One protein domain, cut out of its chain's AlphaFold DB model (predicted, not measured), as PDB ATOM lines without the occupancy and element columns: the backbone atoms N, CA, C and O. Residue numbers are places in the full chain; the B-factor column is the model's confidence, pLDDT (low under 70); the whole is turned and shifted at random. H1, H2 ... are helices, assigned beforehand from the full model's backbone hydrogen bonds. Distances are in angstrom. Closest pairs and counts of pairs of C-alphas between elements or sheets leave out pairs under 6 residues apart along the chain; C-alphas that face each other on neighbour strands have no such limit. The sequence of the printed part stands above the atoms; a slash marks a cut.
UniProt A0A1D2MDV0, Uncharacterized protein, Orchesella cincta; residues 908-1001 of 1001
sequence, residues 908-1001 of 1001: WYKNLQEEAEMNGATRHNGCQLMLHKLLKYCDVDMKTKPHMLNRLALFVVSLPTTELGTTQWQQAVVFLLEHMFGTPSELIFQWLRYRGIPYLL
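AT A GLANCE: This is residues 908 to 1001 of the 1001 residues of an uncharacterized protein of Orchesella cincta (UniProt A0A1D2MDV0). H5 runs through the middle, with the helical hairpin of H1 and H2 on one side, H6 crossing it on the opposite side, and H3 alongside. The 94 printed residues hold six named helices, H1 to H6 in order, and no named strand: all helix. The whole is compact, radius of gyration of the C-alphas 12.7 A, spanning 34 by 29 by 20 A.

IN THESE COORDINATES: Find C-alpha 967 at (-20.938, -16.524, -32.647); from there H5 runs 17.9 A to residue 979. H3 spans residues 946 to 958, 18.4 A; H1 908 to 918; H2 925 to 935; H4 961 to 964; H6 986 to 994, ending at C-alpha (-18.418, -7.987, -47.686).

HOW THE PARTS SIT: The hub H5 touches H1, closest C-alphas Ala 916 and Ala 972, 7.8 A. Residues 968 to 972 alone touch H2, closest C-alphas Trp 969 and Cys 927, 7.1 A. Residues 973 to 977 alone only just touch H6, with 3 pairs of C-alphas within 8 A, the closest Val 974 and Ile 988, 6.8 A, at a steep tilt of 49 degrees. H3 is close but not clearly touching H5, closest C-alphas Val 956 and Val 973, 7.0 A. Every O i to N i+4 pair is within hydrogen-bond range in H1, H2, H3, H5 and H6; H4 is too short for one.

THE WHOLE: The farthest C-alphas, Thr 944 and Pro 998, are 34.4 A apart. The printed part has no cut, no link is long, and no printed residue is under pLDDT 70.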
ATOM      1  N   TRP A 908     -27.763   2.565 -22.083       87.00
ATOM      2  CA  TRP A 908     -27.353   1.624 -23.138       87.00
ATOM      3  C   TRP A 908     -26.248   0.654 -22.692       87.00
ATOM      4  O   TRP A 908     -26.251  -0.492 -23.128       87.00
ATOM      5  N   TYR A 909     -25.315   1.092 -21.836       91.69
ATOM      6  CA  TYR A 909     -24.218   0.249 -21.358       91.69
ATOM      7  C   TYR A 909     -24.723  -0.739 -20.304       91.69
ATOM      8  O   TYR A 909     -24.310  -1.892 -20.301       91.69
ATOM      9  N   LYS A 910     -25.670  -0.305 -19.458       93.69
ATOM     10  CA  LYS A 910     -26.374  -1.201 -18.533       93.69
ATOM     11  C   LYS A 910     -27.145  -2.279 -19.283       93.69
ATOM     12  O   LYS A 910     -26.873  -3.447 -19.063       93.69
ATOM     13  N   ASN A 911     -27.993  -1.899 -20.238       89.31
ATOM     14  CA  ASN A 911     -28.735  -2.845 -21.070       89.31
ATOM     15  C   ASN A 911     -27.794  -3.814 -21.818       89.31
ATOM     16  O   ASN A 911     -28.065  -5.006 -21.864       89.31
ATOM     17  N   LEU A 912     -26.673  -3.321 -22.365       87.12
ATOM     18  CA  LEU A 912     -25.644  -4.153 -23.005       87.12
ATOM     19  C   LEU A 912     -25.031  -5.175 -22.033       87.12
ATOM     20  O   LEU A 912     -24.808  -6.320 -22.415       87.12
ATOM     21  N   GLN A 913     -24.740  -4.766 -20.798       93.31
ATOM     22  CA  GLN A 913     -24.205  -5.654 -19.770       93.31
ATOM     23  C   GLN A 913     -25.263  -6.666 -19.303       93.31
ATOM     24  O   GLN A 913     -24.998  -7.862 -19.326       93.31
ATOM     25  N   GLU A 914     -26.464  -6.206 -18.951       92.75
ATOM     26  CA  GLU A 914     -27.599  -7.035 -18.524       92.75
ATOM     27  C   GLU A 914     -27.955  -8.085 -19.593       92.75
ATOM     28  O   GLU A 914     -28.157  -9.255 -19.272       92.75
ATOM     29  N   GLU A 915     -27.949  -7.722 -20.879       86.06
ATOM     30  CA  GLU A 915     -28.217  -8.666 -21.968       86.06
ATOM     31  C   GLU A 915     -27.028  -9.595 -22.270       86.06
ATOM     32  O   GLU A 915     -27.232 -10.769 -22.593       86.06
ATOM     33  N   ALA A 916     -25.783  -9.146 -22.082       86.06
ATOM     34  CA  ALA A 916     -24.618 -10.031 -22.110       86.06
ATOM     35  C   ALA A 916     -24.606 -11.023 -20.927       86.06
ATOM     36  O   ALA A 916     -24.103 -12.139 -21.071       86.06
ATOM     37  N   GLU A 917     -25.165 -10.651 -19.774       90.38
ATOM     38  CA  GLU A 917     -25.333 -11.524 -18.607       90.38
ATOM     39  C   GLU A 917     -26.478 -12.527 -18.817       90.38
ATOM     40  O   GLU A 917     -26.268 -13.727 -18.626       90.38
ATOM     41  N   MET A 918     -27.643 -12.082 -19.310       88.12
ATOM     42  CA  MET A 918     -28.778 -12.958 -19.646       88.12
ATOM     43  C   MET A 918     -28.427 -14.004 -20.713       88.12
ATOM     44  O   MET A 918     -28.783 -15.172 -20.566       88.12
ATOM     45  N   ASN A 919     -27.685 -13.619 -21.755       82.00
ATOM     46  CA  ASN A 919     -27.207 -14.549 -22.786       82.00
ATOM     47  C   ASN A 919     -26.003 -15.404 -22.331       82.00
ATOM     48  O   ASN A 919     -25.482 -16.205 -23.106       82.00
ATOM     49  N   GLY A 920     -25.506 -15.223 -21.101       84.75
ATOM     50  CA  GLY A 920     -24.316 -15.909 -20.588       84.75
ATOM     51  C   GLY A 920     -23.001 -15.515 -21.276       84.75
ATOM     52  O   GLY A 920     -21.957 -16.088 -20.962       84.75
ATOM     53  N   ALA A 921     -23.021 -14.527 -22.175       81.50
ATOM     54  CA  ALA A 921     -21.856 -14.027 -22.896       81.50
ATOM     55  C   ALA A 921     -20.798 -13.430 -21.953       81.50
ATOM     56  O   ALA A 921     -19.608 -13.532 -22.239       81.50
ATOM     57  N   THR A 922     -21.176 -12.907 -20.781       87.75
ATOM     58  CA  THR A 922     -20.209 -12.498 -19.739       87.75
ATOM     59  C   THR A 922     -19.382 -13.644 -19.153       87.75
ATOM     60  O   THR A 922     -18.407 -13.373 -18.459       87.75
ATOM     61  N   ARG A 923     -19.679 -14.916 -19.458       87.19
ATOM     62  CA  ARG A 923     -18.786 -16.054 -19.154       87.19
ATOM     63  C   ARG A 923     -17.650 -16.219 -20.168       87.19
ATOM     64  O   ARG A 923     -16.756 -17.029 -19.949       87.19
ATOM     65  N   HIS A 924     -17.687 -15.491 -21.285       84.44
ATOM     66  CA  HIS A 924     -16.678 -15.544 -22.334       84.44
ATOM     67  C   HIS A 924     -15.718 -14.353 -22.216       84.44
ATOM     68  O   HIS A 924     -16.122 -13.199 -22.378       84.44
ATOM     69  N   ASN A 925     -14.429 -14.626 -21.986       85.62
ATOM     70  CA  ASN A 925     -13.407 -13.594 -21.756       85.62
ATOM     71  C   ASN A 925     -13.355 -12.543 -22.878       85.62
ATOM     72  O   ASN A 925     -13.150 -11.366 -22.602       85.62
ATOM     73  N   GLY A 926     -13.598 -12.925 -24.140       81.25
ATOM     74  CA  GLY A 926     -13.665 -11.972 -25.256       81.25
ATOM     75  C   GLY A 926     -14.776 -10.926 -25.097       81.25
ATOM     76  O   GLY A 926     -14.564  -9.748 -25.379       81.25
ATOM     77  N   CYS A 927     -15.935 -11.329 -24.574       81.50
ATOM     78  CA  CYS A 927     -17.076 -10.446 -24.337       81.50
ATOM     79  C   CYS A 927     -16.874  -9.590 -23.076       81.50
ATOM     80  O   CYS A 927     -17.163  -8.396 -23.117       81.50
ATOM     81  N   GLN A 928     -16.285 -10.141 -22.003       87.31
ATOM     82  CA  GLN A 928     -15.838  -9.343 -20.849       87.31
ATOM     83  C   GLN A 928     -14.830  -8.262 -21.271       87.31
ATOM     84  O   GLN A 928     -15.004  -7.087 -20.953       87.31
ATOM     85  N   LEU A 929     -13.818  -8.632 -22.063       85.56
ATOM     86  CA  LEU A 929     -12.842  -7.698 -22.622       85.56
ATOM     87  C   LEU A 929     -13.500  -6.659 -23.538       85.56
ATOM     88  O   LEU A 929     -13.036  -5.521 -23.576       85.56
ATOM     89  N   MET A 930     -14.571  -6.996 -24.264       82.88
ATOM     90  CA  MET A 930     -15.329  -6.016 -25.049       82.88
ATOM     91  C   MET A 930     -16.089  -5.031 -24.154       82.88
ATOM     92  O   MET A 930     -15.966  -3.826 -24.367       82.88
ATOM     93  N   LEU A 931     -16.814  -5.514 -23.138       89.38
ATOM     94  CA  LEU A 931     -17.500  -4.673 -22.151       89.38
ATOM     95  C   LEU A 931     -16.504  -3.726 -21.469       89.38
ATOM     96  O   LEU A 931     -16.686  -2.512 -21.513       89.38
ATOM     97  N   HIS A 932     -15.374  -4.244 -20.981       89.25
ATOM     98  CA  HIS A 932     -14.313  -3.432 -20.387       89.25
ATOM     99  C   HIS A 932     -13.722  -2.406 -21.379       89.25
ATOM    100  O   HIS A 932     -13.615  -1.218 -21.070       89.25
ATOM    101  N   LYS A 933     -13.446  -2.802 -22.635       85.69
ATOM    102  CA  LYS A 933     -13.027  -1.871 -23.707       85.69
ATOM    103  C   LYS A 933     -14.078  -0.781 -23.995       85.69
ATOM    104  O   LYS A 933     -13.680   0.270 -24.512       85.69
ATOM    105  N   LEU A 934     -15.359  -1.010 -23.691       86.81
ATOM    106  CA  LEU A 934     -16.480  -0.071 -23.840       86.81
ATOM    107  C   LEU A 934     -16.793   0.734 -22.563       86.81
ATOM    108  O   LEU A 934     -17.391   1.805 -22.679       86.81
ATOM    109  N   LEU A 935     -16.346   0.300 -21.378       91.94
ATOM    110  CA  LEU A 935     -16.567   0.977 -20.089       91.94
ATOM    111  C   LEU A 935     -16.079   2.435 -20.108       91.94
ATOM    112  O   LEU A 935     -16.778   3.336 -19.653       91.94
ATOM    113  N   LYS A 936     -14.948   2.707 -20.771       89.44
ATOM    114  CA  LYS A 936     -14.418   4.068 -21.012       89.44
ATOM    115  C   LYS A 936     -15.337   4.997 -21.831       89.44
ATOM    116  O   LYS A 936     -15.025   6.173 -22.009       89.44
ATOM    117  N   TYR A 937     -16.437   4.473 -22.373       85.94
ATOM    118  CA  TYR A 937     -17.488   5.213 -23.076       85.94
ATOM    119  C   TYR A 937     -18.849   5.136 -22.369       85.94
ATOM    120  O   TYR A 937     -19.797   5.756 -22.851       85.94
ATOM    121  N   CYS A 938     -18.973   4.416 -21.245       91.19
ATOM    122  CA  CYS A 938     -20.258   4.202 -20.576       91.19
ATOM    123  C   CYS A 938     -20.906   5.510 -20.092       91.19
ATOM    124  O   CYS A 938     -22.127   5.602 -20.082       91.19
ATOM    125  N   ASP A 939     -20.126   6.551 -19.772       89.94
ATOM    126  CA  ASP A 939     -20.627   7.869 -19.341       89.94
ATOM    127  C   ASP A 939     -21.270   8.707 -20.471       89.94
ATOM    128  O   ASP A 939     -21.759   9.820 -20.250       89.94
ATOM    129  N   VAL A 940     -21.273   8.193 -21.705       85.62
ATOM    130  CA  VAL A 940     -21.815   8.876 -22.876       85.62
ATOM    131  C   VAL A 940     -23.228   8.404 -23.188       85.62
ATOM    132  O   VAL A 940     -23.415   7.300 -23.686       85.62
ATOM    133  N   ASP A 941     -24.218   9.291 -23.081       83.81
ATOM    134  CA  ASP A 941     -25.457   9.111 -23.844       83.81
ATOM    135  C   ASP A 941     -25.185   9.320 -25.345       83.81
ATOM    136  O   ASP A 941     -24.919  10.441 -25.802       83.81
ATOM    137  N   MET A 942     -25.284   8.230 -26.111       80.12
ATOM    138  CA  MET A 942     -25.157   8.185 -27.572       80.12
ATOM    139  C   MET A 942     -26.053   9.213 -28.279       80.12
ATOM    140  O   MET A 942     -25.623   9.814 -29.266       80.12
ATOM    141  N   LYS A 943     -27.252   9.494 -27.742       82.00
ATOM    142  CA  LYS A 943     -28.198  10.478 -28.295       82.00
ATOM    143  C   LYS A 943     -27.664  11.912 -28.206       82.00
ATOM    144  O   LYS A 943     -27.954  12.731 -29.072       82.00
ATOM    145  N   THR A 944     -26.847  12.214 -27.192       84.12
ATOM    146  CA  THR A 944     -26.237  13.547 -27.001       84.12
ATOM    147  C   THR A 944     -24.921  13.731 -27.761       84.12
ATOM    148  O   THR A 944     -24.544  14.860 -28.078       84.12
ATOM    149  N   LYS A 945     -24.200  12.642 -28.063       84.50
ATOM    150  CA  LYS A 945     -22.867  12.672 -28.692       84.50
ATOM    151  C   LYS A 945     -22.825  11.753 -29.928       84.50
ATOM    152  O   LYS A 945     -22.151  10.727 -29.888       84.50
ATOM    153  N   PRO A 946     -23.434  12.126 -31.073       80.44
ATOM    154  CA  PRO A 946     -23.459  11.278 -32.279       80.44
ATOM    155  C   PRO A 946     -22.067  10.950 -32.857       80.44
ATOM    156  O   PRO A 946     -21.884   9.940 -33.527       80.44
ATOM    157  N   HIS A 947     -21.033  11.738 -32.538       82.44
ATOM    158  CA  HIS A 947     -19.646  11.393 -32.874       82.44
ATOM    159  C   HIS A 947     -19.112  10.157 -32.117       82.44
ATOM    160  O   HIS A 947     -18.090   9.597 -32.510       82.44
ATOM    161  N   MET A 948     -19.780   9.729 -31.041       78.94
ATOM    162  CA  MET A 948     -19.451   8.518 -30.284       78.94
ATOM    163  C   MET A 948     -20.112   7.271 -30.877       78.94
ATOM    164  O   MET A 948     -19.456   6.237 -30.905       78.94
ATOM    165  N   LEU A 949     -21.300   7.388 -31.491       79.25
ATOM    166  CA  LEU A 949     -21.828   6.357 -32.399       79.25
ATOM    167  C   LEU A 949     -20.838   6.110 -33.546       79.25
ATOM    168  O   LEU A 949     -20.440   4.976 -33.778       79.25
ATOM    169  N   ASN A 950     -20.321   7.168 -34.182       83.12
ATOM    170  CA  ASN A 950     -19.295   7.024 -35.226       83.12
ATOM    171  C   ASN A 950     -18.006   6.341 -34.717       83.12
ATOM    172  O   ASN A 950     -17.384   5.583 -35.456       83.12
ATOM    173  N   ARG A 951     -17.599   6.579 -33.461       83.62
ATOM    174  CA  ARG A 951     -16.447   5.891 -32.843       83.62
ATOM    175  C   ARG A 951     -16.739   4.430 -32.509       83.62
ATOM    176  O   ARG A 951     -15.859   3.603 -32.704       83.62
ATOM    177  N   LEU A 952     -17.947   4.113 -32.048       79.00
ATOM    178  CA  LEU A 952     -18.384   2.740 -31.801       79.00
ATOM    179  C   LEU A 952     -18.491   1.951 -33.116       79.00
ATOM    180  O   LEU A 952     -18.022   0.822 -33.180       79.00
ATOM    181  N   ALA A 953     -19.001   2.569 -34.184       83.06
ATOM    182  CA  ALA A 953     -19.033   1.978 -35.520       83.06
ATOM    183  C   ALA A 953     -17.613   1.723 -36.046       83.06
ATOM    184  O   ALA A 953     -17.329   0.641 -36.543       83.06
ATOM    185  N   LEU A 954     -16.691   2.680 -35.874       85.69
ATOM    186  CA  LEU A 954     -15.276   2.471 -36.195       85.69
ATOM    187  C   LEU A 954     -14.637   1.371 -35.337       85.69
ATOM    188  O   LEU A 954     -13.832   0.614 -35.866       85.69
ATOM    189  N   PHE A 955     -15.002   1.245 -34.056       85.38
ATOM    190  CA  PHE A 955     -14.522   0.168 -33.187       85.38
ATOM    191  C   PHE A 955     -15.003  -1.202 -33.685       85.38
ATOM    192  O   PHE A 955     -14.164  -2.058 -33.955       85.38
ATOM    193  N   VAL A 956     -16.310  -1.364 -33.925       84.88
ATOM    194  CA  VAL A 956     -16.919  -2.560 -34.538       84.88
ATOM    195  C   VAL A 956     -16.264  -2.898 -35.882       84.88
ATOM    196  O   VAL A 956     -15.888  -4.043 -36.121       84.88
ATOM    197  N   VAL A 957     -16.055  -1.902 -36.748       86.12
ATOM    198  CA  VAL A 957     -15.417  -2.107 -38.055       86.12
ATOM    199  C   VAL A 957     -13.927  -2.452 -37.932       86.12
ATOM    200  O   VAL A 957     -13.407  -3.193 -38.764       86.12
ATOM    201  N   SER A 958     -13.249  -1.979 -36.882       89.12
ATOM    202  CA  SER A 958     -11.847  -2.307 -36.592       89.12
ATOM    203  C   SER A 958     -11.631  -3.677 -35.949       89.12
ATOM    204  O   SER A 958     -10.479  -4.094 -35.833       89.12
ATOM    205  N   LEU A 959     -12.696  -4.388 -35.553       86.62
ATOM    206  CA  LEU A 959     -12.560  -5.725 -34.978       86.62
ATOM    207  C   LEU A 959     -11.879  -6.678 -35.987       86.62
ATOM    208  O   LEU A 959     -12.188  -6.636 -37.194       86.62
ATOM    209  N   PRO A 960     -10.935  -7.519 -35.524       89.62
ATOM    210  CA  PRO A 960     -10.261  -8.499 -36.358       89.62
ATOM    211  C   PRO A 960     -11.243  -9.580 -36.822       89.62
ATOM    212  O   PRO A 960     -12.242  -9.883 -36.169       89.62
ATOM    213  N   THR A 961     -10.932 -10.189 -37.964       90.56
ATOM    214  CA  THR A 961     -11.721 -11.281 -38.557       90.56
ATOM    215  C   THR A 961     -11.803 -12.513 -37.653       90.56
ATOM    216  O   THR A 961     -12.770 -13.257 -37.750       90.56
ATOM    217  N   THR A 962     -10.834 -12.708 -36.755       90.50
ATOM    218  CA  THR A 962     -10.810 -13.791 -35.761       90.50
ATOM    219  C   THR A 962     -11.816 -13.592 -34.627       90.50
ATOM    220  O   THR A 962     -12.503 -14.543 -34.275       90.50
ATOM    221  N   GLU A 963     -11.960 -12.375 -34.085       86.06
ATOM    222  CA  GLU A 963     -13.005 -12.065 -33.093       86.06
ATOM    223  C   GLU A 963     -14.387 -12.164 -33.766       86.06
ATOM    224  O   GLU A 963     -15.236 -12.943 -33.336       86.06
ATOM    225  N   LEU A 964     -14.577 -11.479 -34.902       89.62
ATOM    226  CA  LEU A 964     -15.825 -11.497 -35.684       89.62
ATOM    227  C   LEU A 964     -16.197 -12.869 -36.274       89.62
ATOM    228  O   LEU A 964     -17.342 -13.063 -36.669       89.62
ATOM    229  N   GLY A 965     -15.256 -13.811 -36.348       89.50
ATOM    230  CA  GLY A 965     -15.476 -15.185 -36.802       89.50
ATOM    231  C   GLY A 965     -16.093 -16.104 -35.742       89.50
ATOM    232  O   GLY A 965     -16.100 -17.315 -35.935       89.50
ATOM    233  N   THR A 966     -16.582 -15.560 -34.622       87.75
ATOM    234  CA  THR A 966     -17.198 -16.321 -33.525       87.75
ATOM    235  C   THR A 966     -18.629 -15.858 -33.251       87.75
ATOM    236  O   THR A 966     -18.950 -14.671 -33.365       87.75
ATOM    237  N   THR A 967     -19.505 -16.789 -32.866       88.75
ATOM    238  CA  THR A 967     -20.938 -16.524 -32.647       88.75
ATOM    239  C   THR A 967     -21.187 -15.481 -31.559       88.75
ATOM    240  O   THR A 967     -22.005 -14.587 -31.752       88.75
ATOM    241  N   GLN A 968     -20.439 -15.523 -30.453       83.94
ATOM    242  CA  GLN A 968     -20.619 -14.601 -29.326       83.94
ATOM    243  C   GLN A 968     -20.312 -13.150 -29.724       83.94
ATOM    244  O   GLN A 968     -21.004 -12.220 -29.310       83.94
ATOM    245  N   TRP A 969     -19.292 -12.943 -30.562       85.25
ATOM    246  CA  TRP A 969     -18.957 -11.621 -31.091       85.25
ATOM    247  C   TRP A 969     -19.937 -11.162 -32.170       85.25
ATOM    248  O   TRP A 969     -20.277  -9.981 -32.199       85.25
ATOM    249  N   GLN A 970     -20.443 -12.060 -33.021       89.50
ATOM    250  CA  GLN A 970     -21.509 -11.703 -33.963       89.50
ATOM    251  C   GLN A 970     -22.793 -11.305 -33.220       89.50
ATOM    252  O   GLN A 970     -23.376 -10.281 -33.564       89.50
ATOM    253  N   GLN A 971     -23.180 -12.020 -32.156       85.12
ATOM    254  CA  GLN A 971     -24.303 -11.654 -31.278       85.12
ATOM    255  C   GLN A 971     -24.095 -10.286 -30.627       85.12
ATOM    256  O   GLN A 971     -24.978  -9.435 -30.703       85.12
ATOM    257  N   ALA A 972     -22.913 -10.033 -30.056       82.81
ATOM    258  CA  ALA A 972     -22.590  -8.730 -29.483       82.81
ATOM    259  C   ALA A 972     -22.688  -7.604 -30.529       82.81
ATOM    260  O   ALA A 972     -23.256  -6.552 -30.250       82.81
ATOM    261  N   VAL A 973     -22.192  -7.813 -31.754       86.81
ATOM    262  CA  VAL A 973     -22.269  -6.794 -32.813       86.81
ATOM    263  C   VAL A 973     -23.694  -6.633 -33.368       86.81
ATOM    264  O   VAL A 973     -24.082  -5.496 -33.631       86.81
ATOM    265  N   VAL A 974     -24.500  -7.698 -33.473       89.00
ATOM    266  CA  VAL A 974     -25.945  -7.604 -33.778       89.00
ATOM    267  C   VAL A 974     -26.636  -6.738 -32.735       89.00
ATOM    268  O   VAL A 974     -27.254  -5.739 -33.097       89.00
ATOM    269  N   PHE A 975     -26.463  -7.055 -31.449       85.25
ATOM    270  CA  PHE A 975     -27.073  -6.302 -30.359       85.25
ATOM    271  C   PHE A 975     -26.698  -4.814 -30.420       85.25
ATOM    272  O   PHE A 975     -27.578  -3.957 -30.347       85.25
ATOM    273  N   LEU A 976     -25.408  -4.496 -30.605       85.56
ATOM    274  CA  LEU A 976     -24.939  -3.114 -30.740       85.56
ATOM    275  C   LEU A 976     -25.614  -2.411 -31.934       85.56
ATOM    276  O   LEU A 976     -26.077  -1.278 -31.791       85.56
ATOM    277  N   LEU A 977     -25.700  -3.063 -33.100       85.69
ATOM    278  CA  LEU A 977     -26.316  -2.497 -34.307       85.69
ATOM    279  C   LEU A 977     -27.830  -2.283 -34.165       85.69
ATOM    280  O   LEU A 977     -28.321  -1.219 -34.549       85.69
ATOM    281  N   GLU A 978     -28.564  -3.229 -33.587       88.06
ATOM    282  CA  GLU A 978     -30.009  -3.094 -33.387       88.06
ATOM    283  C   GLU A 978     -30.328  -2.057 -32.298       88.06
ATOM    284  O   GLU A 978     -31.041  -1.084 -32.550       88.06
ATOM    285  N   HIS A 979     -29.749  -2.199 -31.101       82.75
ATOM    286  CA  HIS A 979     -30.147  -1.416 -29.927       82.75
ATOM    287  C   HIS A 979     -29.509  -0.024 -29.840       82.75
ATOM    288  O   HIS A 979     -30.095   0.871 -29.227       82.75
ATOM    289  N   MET A 980     -28.327   0.190 -30.431       81.88
ATOM    290  CA  MET A 980     -27.620   1.478 -30.327       81.88
ATOM    291  C   MET A 980     -27.656   2.303 -31.609       81.88
ATOM    292  O   MET A 980     -27.769   3.528 -31.538       81.88
ATOM    293  N   PHE A 981     -27.564   1.652 -32.770       83.56
ATOM    294  CA  PHE A 981     -27.628   2.328 -34.068       83.56
ATOM    295  C   PHE A 981     -29.041   2.347 -34.664       83.56
ATOM    296  O   PHE A 981     -29.296   3.150 -35.562       83.56
ATOM    297  N   GLY A 982     -29.964   1.507 -34.173       86.75
ATOM    298  CA  GLY A 982     -31.296   1.352 -34.764       86.75
ATOM    299  C   GLY A 982     -31.250   0.752 -36.173       86.75
ATOM    300  O   GLY A 982     -32.162   0.976 -36.967       86.75
ATOM    301  N   THR A 983     -30.162   0.055 -36.513       87.12
ATOM    302  CA  THR A 983     -29.960  -0.547 -37.835       87.12
ATOM    303  C   THR A 983     -30.521  -1.967 -37.888       87.12
ATOM    304  O   THR A 983     -30.263  -2.731 -36.961       87.12
ATOM    305  N   PRO A 984     -31.224  -2.347 -38.974       88.62
ATOM    306  CA  PRO A 984     -31.656  -3.726 -39.197       88.62
ATOM    307  C   PRO A 984     -30.468  -4.698 -39.196       88.62
ATOM    308  O   PRO A 984     -29.427  -4.413 -39.804       88.62
ATOM    309  N   SER A 985     -30.622  -5.846 -38.533       84.69
ATOM    310  CA  SER A 985     -29.575  -6.864 -38.397       84.69
ATOM    311  C   SER A 985     -29.159  -7.470 -39.739       84.69
ATOM    312  O   SER A 985     -28.001  -7.846 -39.896       84.69
ATOM    313  N   GLU A 986     -30.003  -7.438 -40.772       89.50
ATOM    314  CA  GLU A 986     -29.655  -7.849 -42.138       89.50
ATOM    315  C   GLU A 986     -28.461  -7.062 -42.723       89.50
ATOM    316  O   GLU A 986     -27.761  -7.555 -43.615       89.50
ATOM    317  N   LEU A 987     -28.169  -5.861 -42.207       87.38
ATOM    318  CA  LEU A 987     -26.970  -5.102 -42.576       87.38
ATOM    319  C   LEU A 987     -25.680  -5.707 -42.002       87.38
ATOM    320  O   LEU A 987     -24.633  -5.569 -42.640       87.38
ATOM    321  N   ILE A 988     -25.723  -6.421 -40.864       86.25
ATOM    322  CA  ILE A 988     -24.543  -7.147 -40.366       86.25
ATOM    323  C   ILE A 988     -24.168  -8.273 -41.324       86.25
ATOM    324  O   ILE A 988     -22.991  -8.451 -41.621       86.25
ATOM    325  N   PHE A 989     -25.161  -8.988 -41.862       90.50
ATOM    326  CA  PHE A 989     -24.945 -10.086 -42.799       90.50
ATOM    327  C   PHE A 989     -24.289  -9.573 -44.084       90.50
ATOM    328  O   PHE A 989     -23.290 -10.128 -44.539       90.50
ATOM    329  N   GLN A 990     -24.786  -8.457 -44.628       92.06
ATOM    330  CA  GLN A 990     -24.175  -7.795 -45.784       92.06
ATOM    331  C   GLN A 990     -22.738  -7.329 -45.492       92.06
ATOM    332  O   GLN A 990     -21.856  -7.498 -46.334       92.06
ATOM    333  N   TRP A 991     -22.481  -6.781 -44.301       90.12
ATOM    334  CA  TRP A 991     -21.159  -6.292 -43.904       90.12
ATOM    335  C   TRP A 991     -20.138  -7.415 -43.654       90.12
ATOM    336  O   TRP A 991     -19.013  -7.341 -44.154       90.12
ATOM    337  N   LEU A 992     -20.522  -8.478 -42.942       91.31
ATOM    338  CA  LEU A 992     -19.687  -9.661 -42.707       91.31
ATOM    339  C   LEU A 992     -19.375 -10.368 -44.032       91.31
ATOM    340  O   LEU A 992     -18.205 -10.610 -44.328       91.31
ATOM    341  N   ARG A 993     -20.387 -10.557 -44.895       93.31
ATOM    342  CA  ARG A 993     -20.216 -11.088 -46.257       93.31
ATOM    343  C   ARG A 993     -19.271 -10.229 -47.101       93.31
ATOM    344  O   ARG A 993     -18.430 -10.780 -47.803       93.31
ATOM    345  N   TYR A 994     -19.352  -8.898 -47.008       92.00
ATOM    346  CA  TYR A 994     -18.418  -7.987 -47.686       92.00
ATOM    347  C   TYR A 994     -16.973  -8.107 -47.165       92.00
ATOM    348  O   TYR A 994     -16.029  -7.931 -47.931       92.00
ATOM    349  N   ARG A 995     -16.779  -8.454 -45.884       88.31
ATOM    350  CA  ARG A 995     -15.458  -8.760 -45.304       88.31
ATOM    351  C   ARG A 995     -14.986 -10.203 -45.539       88.31
ATOM    352  O   ARG A 995     -13.896 -10.537 -45.081       88.31
ATOM    353  N   GLY A 996     -15.773 -11.050 -46.208       92.88
ATOM    354  CA  GLY A 996     -15.473 -12.479 -46.373       92.88
ATOM    355  C   GLY A 996     -15.584 -13.297 -45.079       92.88
ATOM    356  O   GLY A 996     -15.012 -14.379 -44.992       92.88
ATOM    357  N   ILE A 997     -16.288 -12.784 -44.066       92.88
ATOM    358  CA  ILE A 997     -16.492 -13.450 -42.775       92.88
ATOM    359  C   ILE A 997     -17.812 -14.239 -42.851       92.88
ATOM    360  O   ILE A 997     -18.830 -13.650 -43.229       92.88
ATOM    361  N   PRO A 998     -17.839 -15.542 -42.508       92.25
ATOM    362  CA  PRO A 998     -19.079 -16.310 -42.482       92.25
ATOM    363  C   PRO A 998     -20.016 -15.787 -41.387       92.25
ATOM    364  O   PRO A 998     -19.574 -15.452 -40.288       92.25
ATOM    365  N   TYR A 999     -21.312 -15.737 -41.681       93.69
ATOM    366  CA  TYR A 999     -22.352 -15.470 -40.691       93.69
ATOM    367  C   TYR A 999     -22.728 -16.780 -39.988       93.69
ATOM    368  O   TYR A 999     -22.877 -17.800 -40.659       93.69
ATOM    369  N   LEU A1000     -22.823 -16.758 -38.657       90.81
ATOM    370  CA  LEU A1000     -22.886 -17.957 -37.808       90.81
ATOM    371  C   LEU A1000     -24.098 -17.981 -36.850       90.81
ATOM    372  O   LEU A1000     -24.106 -18.788 -35.920       90.81
ATOM    373  N   LEU A1001     -25.071 -17.081 -37.031       84.31
ATOM    374  CA  LEU A1001     -26.241 -16.902 -36.155       84.31
ATOM    375  C   LEU A1001     -27.552 -17.367 -36.799       84.31
ATOM    376  O   LEU A1001     -27.676 -17.207 -38.033       84.31
TER     377      LEU A1001